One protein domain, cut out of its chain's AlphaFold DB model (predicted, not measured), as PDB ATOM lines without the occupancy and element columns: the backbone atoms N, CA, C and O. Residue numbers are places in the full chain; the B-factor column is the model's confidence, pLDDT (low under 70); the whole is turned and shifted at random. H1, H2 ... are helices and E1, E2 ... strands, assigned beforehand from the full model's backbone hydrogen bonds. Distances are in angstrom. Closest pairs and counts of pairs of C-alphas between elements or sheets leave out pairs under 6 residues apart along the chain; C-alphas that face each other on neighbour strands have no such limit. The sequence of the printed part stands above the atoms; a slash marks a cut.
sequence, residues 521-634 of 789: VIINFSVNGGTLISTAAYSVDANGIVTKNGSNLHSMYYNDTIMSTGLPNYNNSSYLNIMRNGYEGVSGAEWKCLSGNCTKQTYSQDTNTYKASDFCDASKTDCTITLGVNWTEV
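What this domain is: This is residues 521 to 634 of the 789 residues of an uncharacterized protein of Firmicutes bacterium (UniProt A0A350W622). With little regular structure, loops surround a strongly twisted, branched sheet; parallel strands E1 and E8 run side by side in its middle, and tiny H1 covers E1. E8 runs on into E9, which pairs with E6. The printed part has 114 residues, of which only 43 are in named elements, in the order E1 to E7, H1, E8, E9; by these 43 the class is mostly strand, with 39 of them in strands. It is compact, radius of gyration of the C-alphas 13.4 A, spanning 40 by 29 by 25 A.

How they stand to each other: E1, residues 521 to 526, is parallel to E8, residues 623 to 629, with N 524 and O 625 2.9 A apart. On E1's other side, antiparallel, are E4, residues 554 to 557, with N 523 and O 554 at 3.0 A, and E3, residues 545 to 548, with N 546 and O 525 at 2.7 A. E2, residues 538 to 540, forms a hairpin with E3, N 539 and O 547 at 3.0 A. E7, residues 591 to 595, is antiparallel to E8, N 592 and O 628 at 2.8 A. E6, residues 583 to 585, and E9, residues 631 to 633, are antiparallel, N 584 and O 632 at 2.9 A. H1, residues 612 to 615, too short for an O i to N i+4 pair, is on the sheet over E1, height 8.1 A. E5, residues 576 to 579, pairs with no named strand.

Where its parts are: E1 starts at C-alpha 521 (78.191, 136.343, -28.366) and spans 16.3 A; E8 spans 20.1 A, ending at C-alpha 629 (62.900, 147.559, -30.318).

The domain as a whole: The printed part has no cut. Links E1 to E2, E4 to E5 and E7 to H1 are long. Residues 534 to 536 and 562 to 565 have pLDDT under 70.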
ATOM      1  N   VAL A 521      78.985 135.139 -28.125       91.81
ATOM      2  CA  VAL A 521      78.191 136.343 -28.366       91.81
ATOM      3  C   VAL A 521      76.898 136.202 -27.570       91.81
ATOM      4  O   VAL A 521      76.161 135.228 -27.736       91.81
ATOM      5  N   ILE A 522      76.639 137.156 -26.685       91.31
ATOM      6  CA  ILE A 522      75.473 137.205 -25.800       91.31
ATOM      7  C   ILE A 522      74.591 138.367 -26.259       91.31
ATOM      8  O   ILE A 522      75.081 139.487 -26.412       91.31
ATOM      9  N   ILE A 523      73.305 138.102 -26.500       91.06
ATOM     10  CA  ILE A 523      72.366 139.092 -27.039       91.06
ATOM     11  C   ILE A 523      71.256 139.336 -26.021       91.06
ATOM     12  O   ILE A 523      70.433 138.461 -25.739       91.06
ATOM     13  N   ASN A 524      71.237 140.554 -25.492       92.06
ATOM     14  CA  ASN A 524      70.187 141.055 -24.619       92.06
ATOM     15  C   ASN A 524      69.151 141.802 -25.466       92.06
ATOM     16  O   ASN A 524      69.518 142.540 -26.380       92.06
ATOM     17  N   PHE A 525      67.868 141.656 -25.147       91.50
ATOM     18  CA  PHE A 525      66.781 142.341 -25.851       91.50
ATOM     19  C   PHE A 525      66.130 143.354 -24.920       91.50
ATOM     20  O   PHE A 525      65.848 143.019 -23.778       91.50
ATOM     21  N   SER A 526      65.882 144.577 -25.378       93.31
ATOM     22  CA  SER A 526      65.312 145.657 -24.574       93.31
ATOM     23  C   SER A 526      63.972 146.130 -25.120       93.31
ATOM     24  O   SER A 526      63.801 146.307 -26.328       93.31
ATOM     25  N   VAL A 527      63.041 146.434 -24.214       92.44
ATOM     26  CA  VAL A 527      61.760 147.065 -24.565       92.44
ATOM     27  C   VAL A 527      61.925 148.491 -25.112       92.44
ATOM     28  O   VAL A 527      61.028 148.994 -25.789       92.44
ATOM     29  N   ASN A 528      63.068 149.147 -24.855       93.94
ATOM     30  CA  ASN A 528      63.431 150.469 -25.386       93.94
ATOM     31  C   ASN A 528      62.304 151.527 -25.251       93.94
ATOM     32  O   ASN A 528      61.876 152.162 -26.221       93.94
ATOM     33  N   GLY A 529      61.765 151.675 -24.038       87.88
ATOM     34  CA  GLY A 529      60.650 152.585 -23.736       87.88
ATOM     35  C   GLY A 529      59.258 152.078 -24.138       87.88
ATOM     36  O   GLY A 529      58.295 152.834 -24.049       87.88
ATOM     37  N   GLY A 530      59.139 150.832 -24.600       86.50
ATOM     38  CA  GLY A 530      57.873 150.098 -24.652       86.50
ATOM     39  C   GLY A 530      57.588 149.322 -23.360       86.50
ATOM     40  O   GLY A 530      58.409 149.275 -22.445       86.50
ATOM     41  N   THR A 531      56.434 148.665 -23.323       86.62
ATOM     42  CA  THR A 531      55.946 147.823 -22.227       86.62
ATOM     43  C   THR A 531      55.788 146.391 -22.726       86.62
ATOM     44  O   THR A 531      55.204 146.163 -23.787       86.62
ATOM     45  N   LEU A 532      56.288 145.412 -21.968       85.81
ATOM     46  CA  LEU A 532      56.065 143.993 -22.248       85.81
ATOM     47  C   LEU A 532      54.631 143.603 -21.853       85.81
ATOM     48  O   LEU A 532      54.230 143.791 -20.708       85.81
ATOM     49  N   ILE A 533      53.880 143.036 -22.793       80.31
ATOM     50  CA  ILE A 533      52.508 142.536 -22.627       80.31
ATOM     51  C   ILE A 533      52.503 141.054 -23.040       80.31
ATOM     52  O   ILE A 533      51.917 140.663 -24.050       80.31
ATOM     53  N   SER A 534      53.254 140.246 -22.281       65.56
ATOM     54  CA  SER A 534      53.517 138.820 -22.531       65.56
ATOM     55  C   SER A 534      53.074 137.931 -21.354       65.56
ATOM     56  O   SER A 534      52.644 138.414 -20.309       65.56
ATOM     57  N   THR A 535      53.155 136.616 -21.552       61.78
ATOM     58  CA  THR A 535      52.830 135.566 -20.580       61.78
ATOM     59  C   THR A 535      53.910 135.418 -19.496       61.78
ATOM     60  O   THR A 535      55.031 135.907 -19.630       61.78
ATOM     61  N   ALA A 536      53.587 134.685 -18.424       63.72
ATOM     62  CA  ALA A 536      54.374 134.589 -17.185       63.72
ATOM     63  C   ALA A 536      55.831 134.072 -17.306       63.72
ATOM     64  O   ALA A 536      56.555 134.084 -16.315       63.72
ATOM     65  N   ALA A 537      56.275 133.607 -18.480       71.50
ATOM     66  CA  ALA A 537      57.640 133.112 -18.703       71.50
ATOM     67  C   ALA A 537      58.660 134.212 -19.070       71.50
ATOM     68  O   ALA A 537      59.870 133.968 -19.020       71.50
ATOM     69  N   TYR A 538      58.189 135.400 -19.463       83.62
ATOM     70  CA  TYR A 538      59.032 136.540 -19.825       83.62
ATOM     71  C   TYR A 538      58.878 137.664 -18.802       83.62
ATOM     72  O   TYR A 538      57.771 138.006 -18.396       83.62
ATOM     73  N   SER A 539      59.999 138.265 -18.411       85.19
ATOM     74  CA  SER A 539      60.032 139.394 -17.478       85.19
ATOM     75  C   SER A 539      60.968 140.482 -17.988       85.19
ATOM     76  O   SER A 539      61.837 140.214 -18.820       85.19
ATOM     77  N   VAL A 540      60.780 141.706 -17.501       86.88
ATOM     78  CA  VAL A 540      61.654 142.845 -17.793       86.88
ATOM     79  C   VAL A 540      62.432 143.181 -16.524       86.88
ATOM     80  O   VAL A 540      61.828 143.318 -15.462       86.88
ATOM     81  N   ASP A 541      63.756 143.281 -16.622       87.38
ATOM     82  CA  ASP A 541      64.612 143.685 -15.505       87.38
ATOM     83  C   ASP A 541      64.556 145.208 -15.251       87.38
ATOM     84  O   ASP A 541      63.933 145.973 -15.993       87.38
ATOM     85  N   ALA A 542      65.250 145.673 -14.208       84.12
ATOM     86  CA  ALA A 542      65.315 147.095 -13.860       84.12
ATOM     87  C   ALA A 542      65.944 147.992 -14.954       84.12
ATOM     88  O   ALA A 542      65.768 149.208 -14.916       84.12
ATOM     89  N   ASN A 543      66.650 147.412 -15.931       84.56
ATOM     90  CA  ASN A 543      67.289 148.111 -17.048       84.56
ATOM     91  C   ASN A 543      66.449 148.059 -18.339       84.56
ATOM     92  O   ASN A 543      66.902 148.497 -19.398       84.56
ATOM     93  N   GLY A 544      65.232 147.505 -18.287       87.62
ATOM     94  CA  GLY A 544      64.387 147.341 -19.464       87.62
ATOM     95  C   GLY A 544      64.789 146.164 -20.361       87.62
ATOM     96  O   GLY A 544      64.381 146.145 -21.526       87.62
ATOM     97  N   ILE A 545      65.594 145.214 -19.870       90.75
ATOM     98  CA  ILE A 545      66.014 144.004 -20.587       90.75
ATOM     99  C   ILE A 545      64.994 142.888 -20.373       90.75
ATOM    100  O   ILE A 545      64.651 142.532 -19.249       90.75
ATOM    101  N   VAL A 546      64.538 142.299 -21.473       89.25
ATOM    102  CA  VAL A 546      63.697 141.107 -21.490       89.25
ATOM    103  C   VAL A 546      64.553 139.888 -21.154       89.25
ATOM    104  O   VAL A 546      65.540 139.599 -21.834       89.25
ATOM    105  N   THR A 547      64.136 139.135 -20.140       86.31
ATOM    106  CA  THR A 547      64.688 137.820 -19.795       86.31
ATOM    107  C   THR A 547      63.598 136.754 -19.880       86.31
ATOM    108  O   THR A 547      62.406 137.046 -19.747       86.31
ATOM    109  N   LYS A 548      64.003 135.499 -20.091       82.88
ATOM    110  CA  LYS A 548      63.124 134.327 -20.037       82.88
ATOM    111  C   LYS A 548      63.566 133.458 -18.869       82.88
ATOM    112  O   LYS A 548      64.710 133.009 -18.854       82.88
ATOM    113  N   ASN A 549      62.694 133.254 -17.882       80.00
ATOM    114  CA  ASN A 549      63.027 132.563 -16.625       80.00
ATOM    115  C   ASN A 549      64.344 133.069 -15.974       80.00
ATOM    116  O   ASN A 549      65.159 132.275 -15.511       80.00
ATOM    117  N   GLY A 550      64.597 134.386 -16.005       72.38
ATOM    118  CA  GLY A 550      65.814 135.003 -15.452       72.38
ATOM    119  C   GLY A 550      67.100 134.812 -16.272       72.38
ATOM    120  O   GLY A 550      68.163 135.228 -15.826       72.38
ATOM    121  N   SER A 551      67.028 134.207 -17.463       76.06
ATOM    122  CA  SER A 551      68.159 134.064 -18.394       76.06
ATOM    123  C   SER A 551      68.003 134.948 -19.636       76.06
ATOM    124  O   SER A 551      66.887 135.249 -20.072       76.06
ATOM    125  N   ASN A 552      69.130 135.330 -20.243       75.19
ATOM    126  CA  ASN A 552      69.152 136.052 -21.519       75.19
ATOM    127  C   ASN A 552      68.500 135.198 -22.617       75.19
ATOM    128  O   ASN A 552      68.734 133.991 -22.688       75.19
ATOM    129  N   LEU A 553      67.708 135.823 -23.494       74.75
ATOM    130  CA  LEU A 553      66.964 135.111 -24.543       74.75
ATOM    131  C   LEU A 553      67.868 134.385 -25.546       74.75
ATOM    132  O   LEU A 553      67.423 133.406 -26.146       74.75
ATOM    133  N   HIS A 554      69.092 134.874 -25.774       83.62
ATOM    134  CA  HIS A 554      69.957 134.313 -26.801       83.62
ATOM    135  C   HIS A 554      71.455 134.425 -26.487       83.62
ATOM    136  O   HIS A 554      71.965 135.471 -26.079       83.62
ATOM    137  N   SER A 555      72.183 133.342 -26.759       87.25
ATOM    138  CA  SER A 555      73.645 133.321 -26.795       87.25
ATOM    139  C   SER A 555      74.128 132.287 -27.805       87.25
ATOM    140  O   SER A 555      73.570 131.194 -27.866       87.25
ATOM    141  N   MET A 556      75.194 132.605 -28.529       88.00
ATOM    142  CA  MET A 556      75.833 131.728 -29.514       88.00
ATOM    143  C   MET A 556      77.343 131.699 -29.305       88.00
ATOM    144  O   MET A 556      77.890 132.638 -28.724       88.00
ATOM    145  N   TYR A 557      78.048 130.663 -29.761       91.50
ATOM    146  CA  TYR A 557      79.505 130.718 -29.747       91.50
ATOM    147  C   TYR A 557      80.062 131.472 -30.959       91.50
ATOM    148  O   TYR A 557      79.406 131.648 -31.985       91.50
ATOM    149  N   TYR A 558      81.307 131.926 -30.838       90.62
ATOM    150  CA  TYR A 558      82.058 132.511 -31.942       90.62
ATOM    151  C   TYR A 558      82.081 131.576 -33.168       90.62
ATOM    152  O   TYR A 558      82.362 130.384 -33.040       90.62
ATOM    153  N   ASN A 559      81.820 132.154 -34.346       88.38
ATOM    154  CA  ASN A 559      81.607 131.500 -35.648       88.38
ATOM    155  C   ASN A 559      80.373 130.585 -35.787       88.38
ATOM    156  O   ASN A 559      80.159 130.057 -36.880       88.38
ATOM    157  N   ASP A 560      79.518 130.444 -34.771       88.81
ATOM    158  CA  ASP A 560      78.245 129.740 -34.948       88.81
ATOM    159  C   ASP A 560      77.281 130.546 -35.849       88.81
ATOM    160  O   ASP A 560      77.320 131.780 -35.927       88.81
ATOM    161  N   THR A 561      76.378 129.825 -36.519       84.75
ATOM    162  CA  THR A 561      75.220 130.360 -37.255       84.75
ATOM    163  C   THR A 561      73.982 129.687 -36.667       84.75
ATOM    164  O   THR A 561      73.784 128.499 -36.904       84.75
ATOM    165  N   ILE A 562      73.211 130.388 -35.828       65.44
ATOM    166  CA  ILE A 562      72.260 129.717 -34.914       65.44
ATOM    167  C   ILE A 562      70.795 129.797 -35.349       65.44
ATOM    168  O   ILE A 562      70.051 128.833 -35.176       65.44
ATOM    169  N   MET A 563      70.336 130.939 -35.856       62.50
ATOM    170  CA  MET A 563      68.908 131.270 -35.779       62.50
ATOM    171  C   MET A 563      68.094 130.867 -37.010       62.50
ATOM    172  O   MET A 563      67.619 131.734 -37.733       62.50
ATOM    173  N   SER A 564      67.848 129.564 -37.190       58.53
ATOM    174  CA  SER A 564      66.870 129.058 -38.177       58.53
ATOM    175  C   SER A 564      65.446 129.604 -37.972       58.53
ATOM    176  O   SER A 564      64.647 129.595 -38.903       58.53
ATOM    177  N   THR A 565      65.141 130.095 -36.767       65.75
ATOM    178  CA  THR A 565      63.880 130.746 -36.376       65.75
ATOM    179  C   THR A 565      63.946 132.279 -36.362       65.75
ATOM    180  O   THR A 565      63.015 132.906 -35.863       65.75
ATOM    181  N   GLY A 566      65.050 132.880 -36.818       77.94
ATOM    182  CA  GLY A 566      65.276 134.328 -36.758       77.94
ATOM    183  C   GLY A 566      65.514 134.889 -35.349       77.94
ATOM    184  O   GLY A 566      65.628 134.151 -34.363       77.94
ATOM    185  N   LEU A 567      65.623 136.218 -35.265       86.69
ATOM    186  CA  LEU A 567      65.601 136.943 -33.989       86.69
ATOM    187  C   LEU A 567      64.178 136.903 -33.393       86.69
ATOM    188  O   LEU A 567      63.210 136.771 -34.140       86.69
ATOM    189  N   PRO A 568      64.009 137.060 -32.066       86.31
ATOM    190  CA  PRO A 568      62.686 137.127 -31.452       86.31
ATOM    191  C   PRO A 568      61.813 138.200 -32.114       86.31
ATOM    192  O   PRO A 568      62.218 139.358 -32.201       86.31
ATOM    193  N   ASN A 569      60.607 137.838 -32.548       87.75
ATOM    194  CA  ASN A 569      59.645 138.811 -33.052       87.75
ATOM    195  C   ASN A 569      59.067 139.594 -31.861       87.75
ATOM    196  O   ASN A 569      58.507 138.984 -30.953       87.75
ATOM    197  N   TYR A 570      59.199 140.927 -31.859       88.31
ATOM    198  CA  TYR A 570      58.751 141.768 -30.741       88.31
ATOM    199  C   TYR A 570      57.224 141.917 -30.640       88.31
ATOM    200  O   TYR A 570      56.750 142.371 -29.603       88.31
ATOM    201  N   ASN A 571      56.461 141.602 -31.692       84.88
ATOM    202  CA  ASN A 571      55.005 141.779 -31.769       84.88
ATOM    203  C   ASN A 571      54.213 140.460 -31.741       84.88
ATOM    204  O   ASN A 571      53.008 140.448 -32.002       84.88
ATOM    205  N   ASN A 572      54.861 139.343 -31.404       83.00
ATOM    206  CA  ASN A 572      54.208 138.044 -31.344       83.00
ATOM    207  C   ASN A 572      53.451 137.855 -30.019       83.00
ATOM    208  O   ASN A 572      54.030 137.503 -28.987       83.00
ATOM    209  N   SER A 573      52.129 138.025 -30.073       73.62
ATOM    210  CA  SER A 573      51.198 137.878 -28.941       73.62
ATOM    211  C   SER A 573      51.305 136.553 -28.173       73.62
ATOM    212  O   SER A 573      50.937 136.516 -27.000       73.62
ATOM    213  N   SER A 574      51.829 135.488 -28.784       71.50
ATOM    214  CA  SER A 574      51.951 134.166 -28.160       71.50
ATOM    215  C   SER A 574      53.230 133.972 -27.335       71.50
ATOM    216  O   SER A 574      53.286 133.025 -26.550       71.50
ATOM    217  N   TYR A 575      54.266 134.815 -27.485       76.25
ATOM    218  CA  TYR A 575      55.507 134.663 -26.699       76.25
ATOM    219  C   TYR A 575      56.260 135.960 -26.370       76.25
ATOM    220  O   TYR A 575      56.722 136.119 -25.241       76.25
ATOM    221  N   LEU A 576      56.409 136.895 -27.308       84.69
ATOM    222  CA  LEU A 576      57.116 138.155 -27.084       84.69
ATOM    223  C   LEU A 576      56.329 139.275 -27.745       84.69
ATOM    224  O   LEU A 576      56.347 139.440 -28.958       84.69
ATOM    225  N   ASN A 577      55.639 140.042 -26.911       86.25
ATOM    226  CA  ASN A 577      54.785 141.132 -27.336       86.25
ATOM    227  C   ASN A 577      55.148 142.375 -26.528       86.25
ATOM    228  O   ASN A 577      54.841 142.470 -25.341       86.25
ATOM    229  N   ILE A 578      55.863 143.292 -27.159       88.12
ATOM    230  CA  ILE A 578      56.292 144.572 -26.613       88.12
ATOM    231  C   ILE A 578      55.494 145.638 -27.358       88.12
ATOM    232  O   ILE A 578      55.522 145.689 -28.585       88.12
ATOM    233  N   MET A 579      54.792 146.505 -26.632       83.44
ATOM    234  CA  MET A 579      53.998 147.591 -27.211       83.44
ATOM    235  C   MET A 579      54.471 148.952 -26.715       83.44
ATOM    236  O   MET A 579      54.842 149.105 -25.555       83.44
ATOM    237  N   ARG A 580      54.385 149.974 -27.566       84.31
ATOM    238  CA  ARG A 580      54.627 151.369 -27.189       84.31
ATOM    239  C   ARG A 580      53.542 152.251 -27.806       84.31
ATOM    240  O   ARG A 580      53.373 152.269 -29.020       84.31
ATOM    241  N   ASN A 581      52.783 152.960 -26.970       77.75
ATOM    242  CA  ASN A 581      51.638 153.766 -27.413       77.75
ATOM    243  C   ASN A 581      52.061 154.806 -28.464       77.75
ATOM    244  O   ASN A 581      52.893 155.657 -28.167       77.75
ATOM    245  N   GLY A 582      51.477 154.743 -29.665       74.94
ATOM    246  CA  GLY A 582      51.777 155.653 -30.780       74.94
ATOM    247  C   GLY A 582      52.964 155.251 -31.668       74.94
ATOM    248  O   GLY A 582      53.231 155.942 -32.649       74.94
ATOM    249  N   TYR A 583      53.647 154.138 -31.374       83.38
ATOM    250  CA  TYR A 583      54.825 153.676 -32.114       83.38
ATOM    251  C   TYR A 583      54.640 152.251 -32.659       83.38
ATOM    252  O   TYR A 583      53.931 151.428 -32.080       83.38
ATOM    253  N   GLU A 584      55.326 151.949 -33.758       84.38
ATOM    254  CA  GLU A 584      55.500 150.598 -34.303       84.38
ATOM    255  C   GLU A 584      56.986 150.331 -34.584       84.38
ATOM    256  O   GLU A 584      57.790 151.261 -34.656       84.38
ATOM    257  N   GLY A 585      57.390 149.064 -34.672       86.81
ATOM    258  CA  GLY A 585      58.756 148.700 -35.052       86.81
ATOM    259  C   GLY A 585      59.018 148.983 -36.534       86.81
ATOM    260  O   GLY A 585      58.167 148.695 -37.375       86.81
ATOM    261  N   VAL A 586      60.195 149.524 -36.864       89.38
ATOM    262  CA  VAL A 586      60.607 149.752 -38.260       89.38
ATOM    263  C   VAL A 586      60.730 148.413 -38.990       89.38
ATOM    264  O   VAL A 586      61.590 147.600 -38.660       89.38
ATOM    265  N   SER A 587      59.888 148.205 -40.005       86.69
ATOM    266  CA  SER A 587      59.872 146.968 -40.794       86.69
ATOM    267  C   SER A 587      61.200 146.733 -41.527       86.69
ATOM    268  O   SER A 587      61.745 147.651 -42.142       86.69
ATOM    269  N   GLY A 588      61.731 145.511 -41.443       86.25
ATOM    270  CA  GLY A 588      63.053 145.127 -41.946       86.25
ATOM    271  C   GLY A 588      64.223 145.583 -41.060       86.25
ATOM    272  O   GLY A 588      65.383 145.381 -41.418       86.25
ATOM    273  N   ALA A 589      63.945 146.216 -39.919       92.50
ATOM    274  CA  ALA A 589      64.939 146.781 -39.010       92.50
ATOM    275  C   ALA A 589      64.406 146.853 -37.564       92.50
ATOM    276  O   ALA A 589      64.686 147.821 -36.853       92.50
ATOM    277  N   GLU A 590      63.608 145.864 -37.146       93.56
ATOM    278  CA  GLU A 590      62.793 145.890 -35.923       93.56
ATOM    279  C   GLU A 590      63.613 145.983 -34.631       93.56
ATOM    280  O   GLU A 590      63.108 146.451 -33.611       93.56
ATOM    281  N   TRP A 591      64.881 145.580 -34.671       94.12
ATOM    282  CA  TRP A 591      65.820 145.649 -33.557       94.12
ATOM    283  C   TRP A 591      66.963 146.610 -33.891       94.12
ATOM    284  O   TRP A 591      67.589 146.490 -34.941       94.12
ATOM    285  N   LYS A 592      67.288 147.545 -32.992       95.31
ATOM    286  CA  LYS A 592      68.439 148.456 -33.122       95.31
ATOM    287  C   LYS A 592      69.477 148.225 -32.030       95.31
ATOM    288  O   LYS A 592      69.117 147.917 -30.895       95.31
ATOM    289  N   CYS A 593      70.753 148.425 -32.344       95.69
ATOM    290  CA  CYS A 593      71.814 148.417 -31.341       95.69
ATOM    291  C   CYS A 593      71.596 149.545 -30.320       95.69
ATOM    292  O   CYS A 593      71.364 150.694 -30.699       95.69
ATOM    293  N   LEU A 594      71.684 149.222 -29.027       94.31
ATOM    294  CA  LEU A 594      71.730 150.201 -27.936       94.31
ATOM    295  C   LEU A 594      73.121 150.273 -27.294       94.31
ATOM    296  O   LEU A 594      73.560 151.352 -26.904       94.31
ATOM    297  N   SER A 595      73.814 149.138 -27.164       92.12
ATOM    298  CA  SER A 595      75.142 149.060 -26.545       92.12
ATOM    299  C   SER A 595      75.894 147.778 -26.927       92.12
ATOM    300  O   SER A 595      75.297 146.819 -27.420       92.12
ATOM    301  N   GLY A 596      77.209 147.761 -26.671       84.56
ATOM    302  CA  GLY A 596      78.070 146.578 -26.838       84.56
ATOM    303  C   GLY A 596      78.905 146.526 -28.122       84.56
ATOM    304  O   GLY A 596      79.387 145.457 -28.478       84.56
ATOM    305  N   ASN A 597      79.099 147.661 -28.808       88.31
ATOM    306  CA  ASN A 597      79.852 147.759 -30.070       88.31
ATOM    307  C   ASN A 597      79.323 146.802 -31.155       88.31
ATOM    308  O   ASN A 597      80.067 145.976 -31.691       88.31
ATOM    309  N   CYS A 598      78.027 146.906 -31.468       92.44
ATOM    310  CA  CYS A 598      77.416 146.063 -32.490       92.44
ATOM    311  C   CYS A 598      78.040 146.304 -33.877       92.44
ATOM    312  O   CYS A 598      78.313 147.446 -34.250       92.44
ATOM    313  N   THR A 599      78.211 145.248 -34.676       91.81
ATOM    314  CA  THR A 599      78.714 145.353 -36.060       91.81
ATOM    315  C   THR A 599      77.659 145.859 -37.047       91.81
ATOM    316  O   THR A 599      78.023 146.352 -38.115       91.81
ATOM    317  N   LYS A 600      76.366 145.805 -36.698       90.88
ATOM    318  CA  LYS A 600      75.267 146.448 -37.438       90.88
ATOM    319  C   LYS A 600      74.463 147.352 -36.503       90.88
ATOM    320  O   LYS A 600      74.332 147.080 -35.314       90.88
ATOM    321  N   GLN A 601      73.913 148.435 -37.050       92.94
ATOM    322  CA  GLN A 601      73.083 149.371 -36.280       92.94
ATOM    323  C   GLN A 601      71.642 148.878 -36.117       92.94
ATOM    324  O   GLN A 601      71.011 149.159 -35.100       92.94
ATOM    325  N   THR A 602      71.137 148.111 -37.086       93.81
ATOM    326  CA  THR A 602      69.801 147.514 -37.067       93.81
ATOM    327  C   THR A 602      69.814 146.072 -37.569       93.81
ATOM    328  O   THR A 602      70.725 145.637 -38.278       93.81
ATOM    329  N   TYR A 603      68.786 145.333 -37.165       92.62
ATOM    330  CA  TYR A 603      68.582 143.914 -37.404       92.62
ATOM    331  C   TYR A 603      67.098 143.671 -37.677       92.62
ATOM    332  O   TYR A 603      66.248 144.254 -37.002       92.62
ATOM    333  N   SER A 604      66.791 142.805 -38.640       90.31
ATOM    334  CA  SER A 604      65.421 142.389 -38.914       90.31
ATOM    335  C   SER A 604      65.068 141.151 -38.103       90.31
ATOM    336  O   SER A 604      65.871 140.223 -37.995       90.31
ATOM    337  N   GLN A 605      63.852 141.107 -37.569       87.44
ATOM    338  CA  GLN A 605      63.344 139.901 -36.915       87.44
ATOM    339  C   GLN A 605      63.050 138.759 -37.905       87.44
ATOM    340  O   GLN A 605      63.206 137.595 -37.549       87.44
ATOM    341  N   ASP A 606      62.736 139.087 -39.163       83.06
ATOM    342  CA  ASP A 606      62.344 138.128 -40.207       83.06
ATOM    343  C   ASP A 606      63.552 137.482 -40.926       83.06
ATOM    344  O   ASP A 606      63.405 136.677 -41.848       83.06
ATOM    345  N   THR A 607      64.783 137.831 -40.528       80.88
ATOM    346  CA  THR A 607      66.012 137.239 -41.082       80.88
ATOM    347  C   THR A 607      66.346 135.914 -40.391       80.88
ATOM    348  O   THR A 607      66.899 135.887 -39.292       80.88
ATOM    349  N   ASN A 608      66.088 134.805 -41.088       72.81
ATOM    350  CA  ASN A 608      66.287 133.427 -40.603       72.81
ATOM    351  C   ASN A 608      67.749 132.924 -40.641       72.81
ATOM    352  O   ASN A 608      67.997 131.722 -40.545       72.81
ATOM    353  N   THR A 609      68.732 133.811 -40.823       81.12
ATOM    354  CA  THR A 609      70.162 133.467 -40.816       81.12
ATOM    355  C   THR A 609      71.017 134.629 -40.305       81.12
ATOM    356  O   THR A 609      71.350 135.558 -41.036       81.12
ATOM    357  N   TYR A 610      71.452 134.534 -39.048       87.50
ATOM    358  CA  TYR A 610      72.489 135.400 -38.481       87.50
ATOM    359  C   TYR A 610      73.672 134.583 -37.952       87.50
ATOM    360  O   TYR A 610      73.494 133.524 -37.338       87.50
ATOM    361  N   LYS A 611      74.879 135.111 -38.164       88.94
ATOM    362  CA  LYS A 611      76.150 134.613 -37.624       88.94
ATOM    363  C   LYS A 611      76.549 135.412 -36.387       88.94
ATOM    364  O   LYS A 611      76.207 136.585 -36.268       88.94
ATOM    365  N   ALA A 612      77.384 134.831 -35.527       89.31
ATOM    366  CA  ALA A 612      77.963 135.536 -34.375       89.31
ATOM    367  C   ALA A 612      78.602 136.894 -34.742       89.31
ATOM    368  O   ALA A 612      78.397 137.890 -34.048       89.31
ATOM    369  N   SER A 613      79.300 136.960 -35.879       89.75
ATOM    370  CA  SER A 613      79.947 138.174 -36.393       89.75
ATOM    371  C   SER A 613      78.985 139.279 -36.850       89.75
ATOM    372  O   SER A 613      79.402 140.432 -36.951       89.75
ATOM    373  N   ASP A 614      77.716 138.964 -37.137       90.88
ATOM    374  CA  ASP A 614      76.707 139.977 -37.486       90.88
ATOM    375  C   ASP A 614      76.292 140.822 -36.276       90.88
ATOM    376  O   ASP A 614      75.741 141.909 -36.451       90.88
ATOM    377  N   PHE A 615      76.556 140.330 -35.064       91.88
ATOM    378  CA  PHE A 615      76.238 140.998 -33.809       91.88
ATOM    379  C   PHE A 615      77.425 141.780 -33.268       91.88
ATOM    380  O   PHE A 615      77.318 142.994 -33.145       91.88
ATOM    381  N   CYS A 616      78.546 141.123 -32.962       92.12
ATOM    382  CA  CYS A 616      79.769 141.787 -32.504       92.12
ATOM    383  C   CYS A 616      80.997 140.860 -32.552       92.12
ATOM    384  O   CYS A 616      80.881 139.651 -32.768       92.12
ATOM    385  N   ASP A 617      82.194 141.419 -32.344       91.38
ATOM    386  CA  ASP A 617      83.443 140.653 -32.391       91.38
ATOM    387  C   ASP A 617      83.745 139.903 -31.077       91.38
ATOM    388  O   ASP A 617      84.251 140.473 -30.111       91.38
ATOM    389  N   ALA A 618      83.500 138.588 -31.070       93.31
ATOM    390  CA  ALA A 618      83.922 137.673 -30.004       93.31
ATOM    391  C   ALA A 618      85.265 136.950 -30.291       93.31
ATOM    392  O   ALA A 618      85.573 135.920 -29.684       93.31
ATOM    393  N   SER A 619      86.093 137.449 -31.219       91.56
ATOM    394  CA  SER A 619      87.362 136.807 -31.610       91.56
ATOM    395  C   SER A 619      88.402 136.741 -30.484       91.56
ATOM    396  O   SER A 619      89.230 135.828 -30.479       91.56
ATOM    397  N   LYS A 620      88.358 137.670 -29.518       88.88
ATOM    398  CA  LYS A 620      89.320 137.765 -28.399       88.88
ATOM    399  C   LYS A 620      88.743 137.366 -27.040       88.88
ATOM    400  O   LYS A 620      89.445 136.747 -26.249       88.88
ATOM    401  N   THR A 621      87.485 137.699 -26.768       91.94
ATOM    402  CA  THR A 621      86.778 137.423 -25.503       91.94
ATOM    403  C   THR A 621      85.284 137.220 -25.782       91.94
ATOM    404  O   THR A 621      84.845 137.437 -26.909       91.94
ATOM    405  N   ASP A 622      84.499 136.806 -24.782       93.12
ATOM    406  CA  ASP A 622      83.032 136.880 -24.864       93.12
ATOM    407  C   ASP A 622      82.607 138.333 -25.160       93.12
ATOM    408  O   ASP A 622      83.108 139.268 -24.532       93.12
ATOM    409  N   CYS A 623      81.671 138.513 -26.090       92.06
ATOM    410  CA  CYS A 623      81.069 139.797 -26.427       92.06
ATOM    411  C   CYS A 623      79.590 139.815 -26.015       92.06
ATOM    412  O   CYS A 623      78.889 138.812 -26.149       92.06
ATOM    413  N   THR A 624      79.107 140.950 -25.507       93.38
ATOM    414  CA  THR A 624      77.707 141.142 -25.100       93.38
ATOM    415  C   THR A 624      77.157 142.415 -25.727       93.38
ATOM    416  O   THR A 624      77.758 143.476 -25.568       93.38
ATOM    417  N   ILE A 625      76.012 142.310 -26.402       93.44
ATOM    418  CA  ILE A 625      75.282 143.442 -26.987       93.44
ATOM    419  C   ILE A 625      73.865 143.543 -26.428       93.44
ATOM    420  O   ILE A 625      73.285 142.550 -25.984       93.44
ATOM    421  N   THR A 626      73.291 144.740 -26.523       93.81
ATOM    422  CA  THR A 626      71.872 144.980 -26.244       93.81
ATOM    423  C   THR A 626      71.178 145.518 -27.489       93.81
ATOM    424  O   THR A 626      71.566 146.559 -28.022       93.81
ATOM    425  N   LEU A 627      70.120 144.829 -27.918       94.31
ATOM    426  CA  LEU A 627      69.237 145.221 -29.011       94.31
ATOM    427  C   LEU A 627      67.907 145.732 -28.453       94.31
ATOM    428  O   LEU A 627      67.225 145.018 -27.731       94.31
ATOM    429  N   GLY A 628      67.516 146.958 -28.781       93.94
ATOM    430  CA  GLY A 628      66.223 147.534 -28.404       93.94
ATOM    431  C   GLY A 628      65.226 147.500 -29.553       93.94
ATOM    432  O   GLY A 628      65.640 147.610 -30.704       93.94
ATOM    433  N   VAL A 629      63.924 147.413 -29.265       94.12
ATOM    434  CA  VAL A 629      62.900 147.559 -30.318       94.12
ATOM    435  C   VAL A 629      63.060 148.922 -31.002       94.12
ATOM    436  O   VAL A 629      63.115 149.968 -30.348       94.12
ATOM    437  N   ASN A 630      63.179 148.919 -32.324       95.44
ATOM    438  CA  ASN A 630      63.421 150.099 -33.140       95.44
ATOM    439  C   ASN A 630      62.103 150.819 -33.451       95.44
ATOM    440  O   ASN A 630      61.497 150.618 -34.499       95.44
ATOM    441  N   TRP A 631      61.643 151.624 -32.497       91.94
ATOM    442  CA  TRP A 631      60.391 152.369 -32.588       91.94
ATOM    443  C   TRP A 631      60.442 153.512 -33.613       91.94
ATOM    444  O   TRP A 631      61.291 154.397 -33.512       91.94
ATOM    445  N   THR A 632      59.462 153.542 -34.518       88.69
ATOM    446  CA  THR A 632      59.067 154.702 -35.331       88.69
ATOM    447  C   THR A 632      57.648 155.133 -34.960       88.69
ATOM    448  O   THR A 632      56.845 154.312 -34.518       88.69
ATOM    449  N   GLU A 633      57.322 156.416 -35.117       83.00
ATOM    450  CA  GLU A 633      55.957 156.903 -34.888       83.00
ATOM    451  C   GLU A 633      55.007 156.372 -35.963       83.00
ATOM    452  O   GLU A 633      55.334 156.341 -37.154       83.00
ATOM    453  N   VAL A 634      53.818 155.943 -35.536       78.81
ATOM    454  CA  VAL A 634      52.783 155.453 -36.447       78.81
ATOM    455  C   VAL A 634      52.237 156.641 -37.234       78.81
ATOM    456  O   VAL A 634      51.585 157.530 -36.684       78.81
TER     457      VAL A 634